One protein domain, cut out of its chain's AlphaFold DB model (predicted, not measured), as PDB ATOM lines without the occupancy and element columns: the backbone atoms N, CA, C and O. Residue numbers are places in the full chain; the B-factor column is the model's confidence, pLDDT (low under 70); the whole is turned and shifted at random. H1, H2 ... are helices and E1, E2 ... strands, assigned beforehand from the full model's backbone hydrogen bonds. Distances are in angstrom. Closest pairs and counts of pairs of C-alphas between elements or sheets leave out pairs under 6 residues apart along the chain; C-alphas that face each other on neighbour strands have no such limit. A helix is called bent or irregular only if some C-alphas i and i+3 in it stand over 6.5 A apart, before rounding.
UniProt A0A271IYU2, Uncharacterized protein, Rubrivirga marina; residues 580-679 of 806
ATOM      1  N   THR A 580     -21.431  62.546 -36.935       97.88
ATOM      2  CA  THR A 580     -22.775  62.969 -37.359       97.88
ATOM      3  C   THR A 580     -22.890  63.238 -38.856       97.88
ATOM      4  O   THR A 580     -24.000  63.490 -39.330       97.88
ATOM      5  N   ALA A 581     -21.794  63.160 -39.622       97.75
ATOM      6  CA  ALA A 581     -21.736  63.641 -41.003       97.75
ATOM      7  C   ALA A 581     -22.840  63.063 -41.903       97.75
ATOM      8  O   ALA A 581     -23.572  63.816 -42.547       97.75
ATOM      9  N   TRP A 582     -23.027  61.738 -41.895       97.31
ATOM     10  CA  TRP A 582     -24.075  61.095 -42.700       97.31
ATOM     11  C   TRP A 582     -25.479  61.559 -42.294       97.31
ATOM     12  O   TRP A 582     -26.342  61.768 -43.142       97.31
ATOM     13  N   LEU A 583     -25.723  61.720 -40.989       96.31
ATOM     14  CA  LEU A 583     -27.035  62.110 -40.475       96.31
ATOM     15  C   LEU A 583     -27.369  63.555 -40.857       96.31
ATOM     16  O   LEU A 583     -28.504  63.835 -41.241       96.31
ATOM     17  N   LEU A 584     -26.372  64.442 -40.830       97.12
ATOM     18  CA  LEU A 584     -26.498  65.819 -41.300       97.12
ATOM     19  C   LEU A 584     -26.726  65.888 -42.819       97.12
ATOM     20  O   LEU A 584     -27.618  66.618 -43.249       97.12
ATOM     21  N   GLU A 585     -26.014  65.089 -43.629       96.62
ATOM     22  CA  GLU A 585     -26.285  64.964 -45.075       96.62
ATOM     23  C   GLU A 585     -27.730  64.513 -45.309       96.62
ATOM     24  O   GLU A 585     -28.467  65.131 -46.083       96.62
ATOM     25  N   TYR A 586     -28.157  63.456 -44.612       95.81
ATOM     26  CA  TYR A 586     -29.511  62.938 -44.722       95.81
ATOM     27  C   TYR A 586     -30.548  64.002 -44.383       95.81
ATOM     28  O   TYR A 586     -31.522  64.149 -45.119       95.81
ATOM     29  N   LEU A 587     -30.355  64.759 -43.300       94.56
ATOM     30  CA  LEU A 587     -31.290  65.794 -42.869       94.56
ATOM     31  C   LEU A 587     -31.360  66.962 -43.856       94.56
ATOM     32  O   LEU A 587     -32.471  67.387 -44.175       94.56
ATOM     33  N   ALA A 588     -30.219  67.396 -44.396       94.50
ATOM     34  CA  ALA A 588     -30.121  68.512 -45.336       94.50
ATOM     35  C   ALA A 588     -30.607  68.191 -46.764       94.50
ATOM     36  O   ALA A 588     -30.982  69.100 -47.500       94.50
ATOM     37  N   SER A 589     -30.613  66.917 -47.166       93.94
ATOM     38  CA  SER A 589     -30.940  66.510 -48.543       93.94
ATOM     39  C   SER A 589     -32.439  66.321 -48.803       93.94
ATOM     40  O   SER A 589     -33.219  66.016 -47.889       93.94
ATOM     41  N   ASP A 590     -32.837  66.374 -50.079       94.69
ATOM     42  CA  ASP A 590     -34.143  65.871 -50.507       94.69
ATOM     43  C   ASP A 590     -34.217  64.350 -50.279       94.69
ATOM     44  O   ASP A 590     -33.325  63.570 -50.619       94.69
ATOM     45  N   LYS A 591     -35.314  63.909 -49.665       95.44
ATOM     46  CA  LYS A 591     -35.544  62.496 -49.359       95.44
ATOM     47  C   LYS A 591     -35.844  61.690 -50.625       95.44
ATOM     48  O   LYS A 591     -35.611  60.483 -50.615       95.44
ATOM     49  N   ALA A 592     -36.295  62.335 -51.704       96.25
ATOM     50  CA  ALA A 592     -36.430  61.705 -53.016       96.25
ATOM     51  C   ALA A 592     -35.079  61.228 -53.572       96.25
ATOM     52  O   ALA A 592     -35.011  60.124 -54.106       96.25
ATOM     53  N   ASP A 593     -33.993  61.982 -53.364       95.81
ATOM     54  CA  ASP A 593     -32.648  61.585 -53.811       95.81
ATOM     55  C   ASP A 593     -32.142  60.347 -53.054       95.81
ATOM     56  O   ASP A 593     -31.527  59.443 -53.620       95.81
ATOM     57  N   PHE A 594     -32.412  60.267 -51.748       95.19
ATOM     58  CA  PHE A 594     -32.096  59.071 -50.966       95.19
ATOM     59  C   PHE A 594     -32.960  57.869 -51.366       95.19
ATOM     60  O   PHE A 594     -32.453  56.748 -51.391       95.19
ATOM     61  N   ALA A 595     -34.241  58.083 -51.681       96.50
ATOM     62  CA  ALA A 595     -35.130  57.021 -52.144       96.50
ATOM     63  C   ALA A 595     -34.678  56.475 -53.506       96.50
ATOM     64  O   ALA A 595     -34.628  55.259 -53.684       96.50
ATOM     65  N   GLU A 596     -34.236  57.348 -54.412       96.62
ATOM     66  CA  GLU A 596     -33.655  56.954 -55.695       96.62
ATOM     67  C   GLU A 596     -32.382  56.128 -55.509       96.62
ATOM     68  O   GLU A 596     -32.262  55.050 -56.085       96.62
ATOM     69  N   ARG A 597     -31.465  56.562 -54.634       95.62
ATOM     70  CA  ARG A 597     -30.256  55.784 -54.313       95.62
ATOM     71  C   ARG A 597     -30.576  54.422 -53.686       95.62
ATOM     72  O   ARG A 597     -29.893  53.445 -53.977       95.62
ATOM     73  N   ALA A 598     -31.584  54.353 -52.815       95.19
ATOM     74  CA  ALA A 598     -31.923  53.143 -52.063       95.19
ATOM     75  C   ALA A 598     -32.757  52.139 -52.871       95.19
ATOM     76  O   ALA A 598     -32.586  50.932 -52.724       95.19
ATOM     77  N   PHE A 599     -33.678  52.631 -53.697       95.25
ATOM     78  CA  PHE A 599     -34.723  51.827 -54.329       95.25
ATOM     79  C   PHE A 599     -34.807  51.996 -55.850       95.25
ATOM     80  O   PHE A 599     -35.564  51.268 -56.488       95.25
ATOM     81  N   GLY A 600     -34.061  52.934 -56.438       94.06
ATOM     82  CA  GLY A 600     -34.128  53.261 -57.866       94.06
ATOM     83  C   GLY A 600     -35.379  54.046 -58.272       94.06
ATOM     84  O   GLY A 600     -35.714  54.078 -59.452       94.06
ATOM     85  N   ASP A 601     -36.099  54.635 -57.313       92.19
ATOM     86  CA  ASP A 601     -37.380  55.313 -57.532       92.19
ATOM     87  C   ASP A 601     -37.523  56.527 -56.594       92.19
ATOM     88  O   ASP A 601     -37.190  56.451 -55.411       92.19
ATOM     89  N   ARG A 602     -38.027  57.642 -57.136       96.06
ATOM     90  CA  ARG A 602     -38.269  58.918 -56.434       96.06
ATOM     91  C   ARG A 602     -39.718  59.082 -55.965       96.06
ATOM     92  O   ARG A 602     -40.072  60.136 -55.439       96.06
ATOM     93  N   SER A 603     -40.581  58.097 -56.210       93.12
ATOM     94  CA  SER A 603     -42.003  58.194 -55.886       93.12
ATOM     95  C   SER A 603     -42.245  58.487 -54.404       93.12
ATOM     96  O   SER A 603     -41.523  58.029 -53.518       93.12
ATOM     97  N   GLU A 604     -43.336  59.189 -54.096       90.81
ATOM     98  CA  GLU A 604     -43.736  59.458 -52.709       90.81
ATOM     99  C   GLU A 604     -43.814  58.168 -51.872       90.81
ATOM    100  O   GLU A 604     -43.436  58.128 -50.699       90.81
ATOM    101  N   ARG A 605     -44.229  57.062 -52.502       87.75
ATOM    102  CA  ARG A 605     -44.330  55.751 -51.860       87.75
ATOM    103  C   ARG A 605     -42.967  55.196 -51.431       87.75
ATOM    104  O   ARG A 605     -42.888  54.564 -50.378       87.75
ATOM    105  N   THR A 606     -41.907  55.398 -52.214       93.25
ATOM    106  CA  THR A 606     -40.543  54.956 -51.858       93.25
ATOM    107  C   THR A 606     -39.855  55.931 -50.913       93.25
ATOM    108  O   THR A 606     -39.171  55.486 -49.992       93.25
ATOM    109  N   VAL A 607     -40.140  57.232 -51.022       95.12
ATOM    110  CA  VAL A 607     -39.759  58.230 -50.006       95.12
ATOM    111  C   VAL A 607     -40.353  57.881 -48.642       95.12
ATOM    112  O   VAL A 607     -39.657  57.936 -47.627       95.12
ATOM    113  N   ARG A 608     -41.625  57.481 -48.594       92.62
ATOM    114  CA  ARG A 608     -42.265  57.031 -47.355       92.62
ATOM    115  C   ARG A 608     -41.610  55.768 -46.801       92.62
ATOM    116  O   ARG A 608     -41.257  55.744 -45.628       92.62
ATOM    117  N   LEU A 609     -41.382  54.758 -47.646       93.75
ATOM    118  CA  LEU A 609     -40.691  53.530 -47.239       93.75
ATOM    119  C   LEU A 609     -39.297  53.818 -46.660       93.75
ATOM    120  O   LEU A 609     -38.926  53.226 -45.643       93.75
ATOM    121  N   LEU A 610     -38.539  54.726 -47.287       96.19
ATOM    122  CA  LEU A 610     -37.240  55.184 -46.799       96.19
ATOM    123  C   LEU A 610     -37.378  55.788 -45.399       96.19
ATOM    124  O   LEU A 610     -36.676  55.358 -44.487       96.19
ATOM    125  N   LYS A 611     -38.291  56.754 -45.225       94.88
ATOM    126  CA  LYS A 611     -38.521  57.447 -43.949       94.88
ATOM    127  C   LYS A 611     -38.920  56.473 -42.839       94.88
ATOM    128  O   LYS A 611     -38.308  56.497 -41.775       94.88
ATOM    129  N   ASP A 612     -39.875  55.582 -43.103       93.69
ATOM    130  CA  ASP A 612     -40.364  54.601 -42.127       93.69
ATOM    131  C   ASP A 612     -39.264  53.603 -41.730       93.69
ATOM    132  O   ASP A 612     -39.096  53.269 -40.553       93.69
ATOM    133  N   SER A 613     -38.469  53.147 -42.705       95.44
ATOM    134  CA  SER A 613     -37.359  52.217 -42.462       95.44
ATOM    135  C   SER A 613     -36.203  52.889 -41.721       95.44
ATOM    136  O   SER A 613     -35.641  52.302 -40.798       95.44
ATOM    137  N   PHE A 614     -35.873  54.130 -42.078       96.31
ATOM    138  CA  PHE A 614     -34.857  54.929 -41.398       96.31
ATOM    139  C   PHE A 614     -35.253  55.224 -39.948       96.31
ATOM    140  O   PHE A 614     -34.454  54.997 -39.041       96.31
ATOM    141  N   LEU A 615     -36.498  55.638 -39.699       95.00
ATOM    142  CA  LEU A 615     -36.973  55.908 -38.344       95.00
ATOM    143  C   LEU A 615     -36.966  54.645 -37.477       95.00
ATOM    144  O   LEU A 615     -36.582  54.692 -36.310       95.00
ATOM    145  N   ALA A 616     -37.310  53.489 -38.054       93.69
ATOM    146  CA  ALA A 616     -37.161  52.214 -37.364       93.69
ATOM    147  C   ALA A 616     -35.697  51.964 -36.958       93.69
ATOM    148  O   ALA A 616     -35.446  51.544 -35.828       93.69
ATOM    149  N   LEU A 617     -34.723  52.254 -37.832       95.31
ATOM    150  CA  LEU A 617     -33.300  52.136 -37.498       95.31
ATOM    151  C   LEU A 617     -32.879  53.111 -36.393       95.31
ATOM    152  O   LEU A 617     -32.128  52.686 -35.515       95.31
ATOM    153  N   VAL A 618     -33.365  54.360 -36.408       95.31
ATOM    154  CA  VAL A 618     -33.148  55.359 -35.340       95.31
ATOM    155  C   VAL A 618     -33.643  54.812 -33.998       95.31
ATOM    156  O   VAL A 618     -32.899  54.812 -33.023       95.31
ATOM    157  N   MET A 619     -34.833  54.202 -33.969       92.25
ATOM    158  CA  MET A 619     -35.420  53.540 -32.787       92.25
ATOM    159  C   MET A 619     -34.741  52.204 -32.413       92.25
ATOM    160  O   MET A 619     -35.229  51.441 -31.575       92.25
ATOM    161  N   GLY A 620     -33.604  51.887 -33.036       90.25
ATOM    162  CA  GLY A 620     -32.804  50.707 -32.735       90.25
ATOM    163  C   GLY A 620     -33.314  49.418 -33.374       90.25
ATOM    164  O   GLY A 620     -33.004  48.342 -32.877       90.25
ATOM    165  N   ALA A 621     -34.070  49.461 -34.475       89.62
ATOM    166  CA  ALA A 621     -34.362  48.252 -35.245       89.62
ATOM    167  C   ALA A 621     -33.082  47.667 -35.870       89.62
ATOM    168  O   ALA A 621     -32.178  48.395 -36.296       89.62
ATOM    169  N   ARG A 622     -33.010  46.334 -35.973       88.69
ATOM    170  CA  ARG A 622     -31.942  45.670 -36.734       88.69
ATOM    171  C   ARG A 622     -32.142  45.915 -38.222       88.69
ATOM    172  O   ARG A 622     -33.263  45.785 -38.713       88.69
ATOM    173  N   LEU A 623     -31.051  46.198 -38.930       91.62
ATOM    174  CA  LEU A 623     -31.039  46.167 -40.386       91.62
ATOM    175  C   LEU A 623     -31.095  44.691 -40.829       91.62
ATOM    176  O   LEU A 623     -30.173  43.946 -40.491       91.62
ATOM    177  N   PRO A 624     -32.162  44.237 -41.511       91.12
ATOM    178  CA  PRO A 624     -32.226  42.863 -41.997       91.12
ATOM    179  C   PRO A 624     -31.132  42.592 -43.028       91.12
ATOM    180  O   PRO A 624     -30.832  43.440 -43.866       91.12
ATOM    181  N   THR A 625     -30.569  41.388 -42.973       89.38
ATOM    182  CA  THR A 625     -29.684  40.853 -44.014       89.38
ATOM    183  C   THR A 625     -30.510  40.195 -45.115       89.38
ATOM    184  O   THR A 625     -30.199  40.351 -46.291       89.38
ATOM    185  N   TRP A 626     -31.590  39.510 -44.732       88.06
ATOM    186  CA  TRP A 626     -32.469  38.766 -45.630       88.06
ATOM    187  C   TRP A 626     -33.940  39.138 -45.403       88.06
ATOM    188  O   TRP A 626     -34.348  39.486 -44.295       88.06
ATOM    189  N   LEU A 627     -34.777  39.012 -46.438       86.38
ATOM    190  CA  LEU A 627     -36.230  39.247 -46.331       86.38
ATOM    191  C   LEU A 627     -36.949  38.190 -45.484       86.38
ATOM    192  O   LEU A 627     -38.097  38.378 -45.067       86.38
ATOM    193  N   GLU A 628     -36.290  37.056 -45.279       85.06
ATOM    194  CA  GLU A 628     -36.730  35.943 -44.454       85.06
ATOM    195  C   GLU A 628     -36.213  36.015 -43.025       85.06
ATOM    196  O   GLU A 628     -36.610  35.169 -42.220       85.06
ATOM    197  N   ASP A 629     -35.348  36.985 -42.702       78.75
ATOM    198  CA  ASP A 629     -34.811  37.120 -41.356       78.75
ATOM    199  C   ASP A 629     -35.953  37.154 -40.356       78.75
ATOM    200  O   ASP A 629     -36.937  37.874 -40.524       78.75
ATOM    201  N   ARG A 630     -35.826  36.360 -39.296       76.88
ATOM    202  CA  ARG A 630     -36.769  36.400 -38.190       76.88
ATOM    203  C   ARG A 630     -36.032  36.738 -36.918       76.88
ATOM    204  O   ARG A 630     -35.091  36.047 -36.528       76.88
ATOM    205  N   VAL A 631     -36.488  37.788 -36.251       68.12
ATOM    206  CA  VAL A 631     -35.908  38.212 -34.981       68.12
ATOM    207  C   VAL A 631     -36.738  37.585 -33.870       68.12
ATOM    208  O   VAL A 631     -37.965  37.708 -33.891       68.12
ATOM    209  N   PRO A 632     -36.114  36.889 -32.902       63.44
ATOM    210  CA  PRO A 632     -36.802  36.518 -31.677       63.44
ATOM    211  C   PRO A 632     -37.382  37.780 -31.041       63.44
ATOM    212  O   PRO A 632     -36.647  38.731 -30.787       63.44
ATOM    213  N   HIS A 633     -38.687  37.787 -30.808       59.81
ATOM    214  CA  HIS A 633     -39.352  38.855 -30.077       59.81
ATOM    215  C   HIS A 633     -39.678  38.330 -28.681       59.81
ATOM    216  O   HIS A 633     -40.118  37.186 -28.551       59.81
ATOM    217  N   PHE A 634     -39.436  39.123 -27.643       54.50
ATOM    218  CA  PHE A 634     -39.869  38.801 -26.292       54.50
ATOM    219  C   PHE A 634     -41.080  39.660 -25.953       54.50
ATOM    220  O   PHE A 634     -41.176  40.819 -26.343       54.50
ATOM    221  N   LYS A 635     -42.049  39.052 -25.280       49.94
ATOM    222  CA  LYS A 635     -43.229  39.734 -24.768       49.94
ATOM    223  C   LYS A 635     -43.488  39.190 -23.375       49.94
ATOM    224  O   LYS A 635     -43.566  37.974 -23.216       49.94
ATOM    225  N   ASP A 636     -43.553  40.069 -22.381       48.56
ATOM    226  CA  ASP A 636     -43.758  39.700 -20.971       48.56
ATOM    227  C   ASP A 636     -42.694  38.721 -20.430       48.56
ATOM    228  O   ASP A 636     -42.998  37.775 -19.706       48.56
ATOM    229  N   GLY A 637     -41.437  38.872 -20.865       46.97
ATOM    230  CA  GLY A 637     -40.352  37.941 -20.523       46.97
ATOM    231  C   GLY A 637     -40.467  36.554 -21.176       46.97
ATOM    232  O   GLY A 637     -39.601  35.700 -20.979       46.97
ATOM    233  N   ALA A 638     -41.497  36.311 -21.993       45.09
ATOM    234  CA  ALA A 638     -41.674  35.081 -22.754       45.09
ATOM    235  C   ALA A 638     -41.198  35.256 -24.201       45.09
ATOM    236  O   ALA A 638     -41.507  36.236 -24.878       45.09
ATOM    237  N   ARG A 639     -40.452  34.270 -24.707       51.84
ATOM    238  CA  ARG A 639     -40.003  34.245 -26.103       51.84
ATOM    239  C   ARG A 639     -41.200  33.970 -27.016       51.84
ATOM    240  O   ARG A 639     -41.747  32.868 -27.009       51.84
ATOM    241  N   VAL A 640     -41.596  34.962 -27.804       64.19
ATOM    242  CA  VAL A 640     -42.647  34.858 -28.822       64.19
ATOM    243  C   VAL A 640     -42.044  34.324 -30.122       64.19
ATOM    244  O   VAL A 640     -40.821  34.268 -30.305       64.19
ATOM    245  N   ARG A 641     -42.909  33.876 -31.039       54.56
ATOM    246  CA  ARG A 641     -42.498  33.442 -32.374       54.56
ATOM    247  C   ARG A 641     -41.628  34.504 -33.047       54.56
ATOM    248  O   ARG A 641     -41.991  35.675 -33.015       54.56
ATOM    249  N   PRO A 642     -40.533  34.090 -33.706       65.44
ATOM    250  CA  PRO A 642     -39.725  34.999 -34.493       65.44
ATOM    251  C   PRO A 642     -40.566  35.686 -35.585       65.44
ATOM    252  O   PRO A 642     -41.110  35.020 -36.479       65.44
ATOM    253  N   GLU A 643     -40.685  37.008 -35.493       70.88
ATOM    254  CA  GLU A 643     -41.380  37.852 -36.469       70.88
ATOM    255  C   GLU A 643     -40.379  38.414 -37.484       70.88
ATOM    256  O   GLU A 643     -39.174  38.491 -37.222       70.88
ATOM    257  N   LEU A 644     -40.880  38.783 -38.664       76.94
ATOM    258  CA  LEU A 644     -40.073  39.506 -39.642       76.94
ATOM    259  C   LEU A 644     -39.722  40.892 -39.070       76.94
ATOM    260  O   LEU A 644     -40.620  41.561 -38.548       76.94
ATOM    261  N   PRO A 645     -38.468  41.358 -39.195       83.50
ATOM    262  CA  PRO A 645     -38.115  42.746 -38.949       83.50
ATOM    263  C   PRO A 645     -39.079  43.687 -39.673       83.50
ATOM    264  O   PRO A 645     -39.437  43.444 -40.828       83.50
ATOM    265  N   ALA A 646     -39.454  44.790 -39.021       84.50
ATOM    266  CA  ALA A 646     -40.380  45.767 -39.590       84.50
ATOM    267  C   ALA A 646     -39.942  46.235 -40.990       84.50
ATOM    268  O   ALA A 646     -40.759  46.244 -41.902       84.50
ATOM    269  N   ILE A 647     -38.643  46.502 -41.173       90.94
ATOM    270  CA  ILE A 647     -38.047  46.916 -42.453       90.94
ATOM    271  C   ILE A 647     -38.237  45.841 -43.532       90.94
ATOM    272  O   ILE A 647     -38.708  46.144 -44.623       90.94
ATOM    273  N   ALA A 648     -37.939  44.572 -43.226       89.75
ATOM    274  CA  ALA A 648     -38.122  43.469 -44.173       89.75
ATOM    275  C   ALA A 648     -39.594  43.326 -44.585       89.75
ATOM    276  O   ALA A 648     -39.893  43.116 -45.759       89.75
ATOM    277  N   ARG A 649     -40.520  43.490 -43.633       87.38
ATOM    278  CA  ARG A 649     -41.957  43.513 -43.916       87.38
ATOM    279  C   ARG A 649     -42.331  44.683 -44.831       87.38
ATOM    280  O   ARG A 649     -42.951  44.440 -45.857       87.38
ATOM    281  N   TYR A 650     -41.906  45.910 -44.524       89.69
ATOM    282  CA  TYR A 650     -42.224  47.086 -45.344       89.69
ATOM    283  C   TYR A 650     -41.727  46.941 -46.787       89.69
ATOM    284  O   TYR A 650     -42.460  47.241 -47.729       89.69
ATOM    285  N   VAL A 651     -40.510  46.419 -46.969       90.06
ATOM    286  CA  VAL A 651     -39.938  46.158 -48.296       90.06
ATOM    287  C   VAL A 651     -40.734  45.076 -49.040       90.06
ATOM    288  O   VAL A 651     -41.089  45.274 -50.203       90.06
ATOM    289  N   ARG A 652     -41.087  43.961 -48.384       88.69
ATOM    290  CA  ARG A 652     -41.908  42.890 -48.989       88.69
ATOM    291  C   ARG A 652     -43.285  43.380 -49.403       88.69
ATOM    292  O   ARG A 652     -43.725  43.098 -50.516       88.69
ATOM    293  N   ASP A 653     -43.958  44.116 -48.528       84.81
ATOM    294  CA  ASP A 653     -45.291  44.655 -48.795       84.81
ATOM    295  C   ASP A 653     -45.252  45.626 -49.990       84.81
ATOM    296  O   ASP A 653     -46.199  45.704 -50.773       84.81
ATOM    297  N   ARG A 654     -44.129  46.335 -50.181       85.38
ATOM    298  CA  ARG A 654     -43.954  47.300 -51.272       85.38
ATOM    299  C   ARG A 654     -43.603  46.680 -52.625       85.38
ATOM    300  O   ARG A 654     -44.166  47.130 -53.625       85.38
ATOM    301  N   PHE A 655     -42.659  45.743 -52.649       84.75
ATOM    302  CA  PHE A 655     -42.009  45.244 -53.874       84.75
ATOM    303  C   PHE A 655     -42.319  43.774 -54.188       84.75
ATOM    304  O   PHE A 655     -41.967  43.273 -55.248       84.75
ATOM    305  N   GLY A 656     -42.961  43.053 -53.271       73.38
ATOM    306  CA  GLY A 656     -43.259  41.632 -53.447       73.38
ATOM    307  C   GLY A 656     -44.697  41.246 -53.138       73.38
ATOM    308  O   GLY A 656     -44.978  40.058 -53.026       73.38
ATOM    309  N   GLY A 657     -45.601  42.213 -52.933       75.06
ATOM    310  CA  GLY A 657     -46.975  41.927 -52.506       75.06
ATOM    311  C   GLY A 657     -47.028  41.125 -51.201       75.06
ATOM    312  O   GLY A 657     -47.887  40.267 -51.030       75.06
ATOM    313  N   GLY A 658     -46.048  41.332 -50.315       72.38
ATOM    314  CA  GLY A 658     -45.876  40.567 -49.081       72.38
ATOM    315  C   GLY A 658     -44.999  39.316 -49.221       72.38
ATOM    316  O   GLY A 658     -44.651  38.716 -48.203       72.38
ATOM    317  N   ALA A 659     -44.560  38.926 -50.421       77.50
ATOM    318  CA  ALA A 659     -43.632  37.815 -50.668       77.50
ATOM    319  C   ALA A 659     -42.164  38.283 -50.831       77.50
ATOM    320  O   ALA A 659     -41.917  39.444 -51.153       77.50
ATOM    321  N   PRO A 660     -41.162  37.413 -50.597       85.44
ATOM    322  CA  PRO A 660     -39.750  37.750 -50.783       85.44
ATOM    323  C   PRO A 660     -39.303  37.562 -52.246       85.44
ATOM    324  O   PRO A 660     -38.614  36.601 -52.586       85.44
ATOM    325  N   THR A 661     -39.732  38.470 -53.121       90.25
ATOM    326  CA  THR A 661     -39.380  38.479 -54.552       90.25
ATOM    327  C   THR A 661     -37.952  38.984 -54.792       90.25
ATOM    328  O   THR A 661     -37.377  39.668 -53.945       90.25
ATOM    329  N   ASP A 662     -37.381  38.708 -55.968       91.06
ATOM    330  CA  ASP A 662     -36.058  39.238 -56.346       91.06
ATOM    331  C   ASP A 662     -36.030  40.770 -56.389       91.06
ATOM    332  O   ASP A 662     -35.021  41.390 -56.057       91.06
ATOM    333  N   GLU A 663     -37.149  41.391 -56.765       91.12
ATOM    334  CA  GLU A 663     -37.321  42.843 -56.711       91.12
ATOM    335  C   GLU A 663     -37.227  43.358 -55.272       91.12
ATOM    336  O   GLU A 663     -36.452  44.274 -54.996       91.12
ATOM    337  N   ALA A 664     -37.925  42.712 -54.335       91.62
ATOM    338  CA  ALA A 664     -37.834  43.049 -52.921       91.62
ATOM    339  C   ALA A 664     -36.419  42.823 -52.360       91.62
ATOM    340  O   ALA A 664     -35.977  43.589 -51.503       91.62
ATOM    341  N   ARG A 665     -35.688  41.796 -52.827       93.31
ATOM    342  CA  ARG A 665     -34.300  41.548 -52.394       93.31
ATOM    343  C   ARG A 665     -33.375  42.664 -52.865       93.31
ATOM    344  O   ARG A 665     -32.678  43.243 -52.040       93.31
ATOM    345  N   ARG A 666     -33.443  43.033 -54.150       94.00
ATOM    346  CA  ARG A 666     -32.668  44.157 -54.705       94.00
ATOM    347  C   ARG A 666     -32.976  45.473 -53.995       94.00
ATOM    348  O   ARG A 666     -32.055  46.221 -53.688       94.00
ATOM    349  N   ALA A 667     -34.249  45.732 -53.699       94.25
ATOM    350  CA  ALA A 667     -34.661  46.913 -52.947       94.25
ATOM    351  C   ALA A 667     -34.082  46.924 -51.521       94.25
ATOM    352  O   ALA A 667     -33.638  47.968 -51.044       94.25
ATOM    353  N   LEU A 668     -34.051  45.772 -50.839       95.50
ATOM    354  CA  LEU A 668     -33.401  45.668 -49.534       95.50
ATOM    355  C   LEU A 668     -31.889  45.907 -49.644       95.50
ATOM    356  O   LEU A 668     -31.346  46.653 -48.836       95.50
ATOM    357  N   ASP A 669     -31.212  45.316 -50.627       96.31
ATOM    358  CA  ASP A 669     -29.764  45.476 -50.799       96.31
ATOM    359  C   ASP A 669     -29.372  46.926 -51.110       96.31
ATOM    360  O   ASP A 669     -28.434  47.450 -50.505       96.31
ATOM    361  N   GLY A 670     -30.132  47.611 -51.971       96.88
ATOM    362  CA  GLY A 670     -29.946  49.038 -52.244       96.88
ATOM    363  C   GLY A 670     -30.151  49.896 -50.992       96.88
ATOM    364  O   GLY A 670     -29.293  50.711 -50.646       96.88
ATOM    365  N   PHE A 671     -31.222  49.645 -50.233       97.12
ATOM    366  CA  PHE A 671     -31.450  50.324 -48.957       97.12
ATOM    367  C   PHE A 671     -30.303  50.093 -47.970       97.12
ATOM    368  O   PHE A 671     -29.805  51.050 -47.379       97.12
ATOM    369  N   ARG A 672     -29.839  48.844 -47.824       97.06
ATOM    370  CA  ARG A 672     -28.708  48.487 -46.956       97.06
ATOM    371  C   ARG A 672     -27.443  49.239 -47.350       97.06
ATOM    372  O   ARG A 672     -26.772  49.753 -46.459       97.06
ATOM    373  N   ALA A 673     -27.132  49.324 -48.641       97.06
ATOM    374  CA  ALA A 673     -25.958  50.040 -49.129       97.06
ATOM    375  C   ALA A 673     -25.999  51.530 -48.751       97.06
ATOM    376  O   ALA A 673     -25.002  52.071 -48.276       97.06
ATOM    377  N   VAL A 674     -27.165  52.171 -48.880       97.50
ATOM    378  CA  VAL A 674     -27.345  53.596 -48.557       97.50
ATOM    379  C   VAL A 674     -27.237  53.878 -47.054       97.50
ATOM    380  O   VAL A 674     -26.625  54.873 -46.664       97.50
ATOM    381  N   VAL A 675     -27.809  53.021 -46.199       97.38
ATOM    382  CA  VAL A 675     -27.869  53.261 -44.741       97.38
ATOM    383  C   VAL A 675     -26.737  52.605 -43.946       97.38
ATOM    384  O   VAL A 675     -26.649  52.811 -42.737       97.38
ATOM    385  N   ALA A 676     -25.863  51.817 -44.577       96.69
ATOM    386  CA  ALA A 676     -24.754  51.149 -43.893       96.69
ATOM    387  C   ALA A 676     -23.832  52.111 -43.111       96.69
ATOM    388  O   ALA A 676     -23.536  51.800 -41.953       96.69
ATOM    389  N   PRO A 677     -23.426  53.285 -43.650       97.06
ATOM    390  CA  PRO A 677     -22.601  54.232 -42.897       97.06
ATOM    391  C   PRO A 677     -23.297  54.723 -41.622       97.06
ATOM    392  O   PRO A 677     -22.699  54.727 -40.546       97.06
ATOM    393  N   PHE A 678     -24.591  55.042 -41.716       97.50
ATOM    394  CA  PHE A 678     -25.414  55.415 -40.568       97.50
ATOM    395  C   PHE A 678     -25.499  54.307 -39.522       97.50
ATOM    396  O   PHE A 678     -25.294  54.556 -38.337       97.50
ATOM    397  N   VAL A 679     -25.787  53.077 -39.953       96.94
ATOM    398  CA  VAL A 679     -25.936  51.927 -39.055       96.94
ATOM    399  C   VAL A 679     -24.660  51.686 -38.252       96.94
ATOM    400  O   VAL A 679     -24.752  51.442 -37.052       96.94
TER     401      VAL A 679
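This is residues 580 to 679 of the 806 residues of an uncharacterized protein of Rubrivirga marina (UniProt A0A271IYU2). Five helices gather into a body, and a two-stranded hairpin, E1 and E2, reaches away from it at one end as an arm. In the body H3 and H4 lie side by side, H5 folds back from H4 as the second helix of a helical hairpin, H2 packs across H3 and on H5, and H1 lies at the end away from the arm. The printed part has 100 residues, with named elements in the order H1, H2, H3, E1, E2, H4, H5; the sheet, E1 - E2, is antiparallel and the class is mostly helix. It is compact, with a radius of gyration of the C-alphas of 13.9 A and spans of 42 by 31 by 19 A.

Start at H1, residues 581 to 588, which only just touches H5, residues 662 to 679, with 3 pairs of C-alphas within 8 A; the closest C-alphas are those of Trp 582 and Phe 678, 6.2 A apart, and H5 touches it with residues 677 to 678 alone. Next, H2, residues 591 to 599, touches H3, residues 604 to 618, about perpendicular at 86 degrees; the closest C-alphas, those of Ala 595 and Val 607, are 5.2 A apart. H2 also touches residues 666 to 674 of H5, at a steep tilt of 56 degrees, opposite ways; the closest C-alphas, those of Ala 598 and Phe 671, are 4.2 A apart. Go on to the hairpin of E1, residues 631 to 635, and E2, residues 638 to 643, where N 640 and O 633 are 2.8 A apart and N 631 and O 643 2.9 A, within hydrogen-bond range. H4, residues 646 to 655, touches H3 at a shallow tilt of 14 degrees, opposite ways; the closest C-alphas, those of Ser 613 and Ile 647, are 5.3 A apart. H4 and H5 form a helical hairpin at a steep tilt of 40 degrees; their closest C-alphas, those of Phe 655 and Ala 664, are 4.8 A apart, and H5 touches H4 with residues 663 to 668 alone. In H1, H2, H3 and H4 every O i to N i+4 pair is within hydrogen-bond range; in H5 12 of 14 are.

Find C-alpha 581 at (-21.736, 63.641, -41.003), where H1 begins. H3 runs 20.8 A from C-alpha 604 at (-43.736, 59.458, -52.709), and E2 runs 14.0 A. H5 runs 23.7 A to C-alpha 679 at (-25.936, 51.927, -39.055); it is irregular, with C-alphas 674 and 677 7.4 A apart, and has a kink of 39 degrees near residue 673.

The two C-alphas farthest apart, those of Asp 590 and Ala 638, are 42.1 A apart. The printed part has no cut, and the link from H3 to E1, 12 residues, is long. Look at residues 631 to 642 for pLDDT under 70; the mean of the printed part is 87.2.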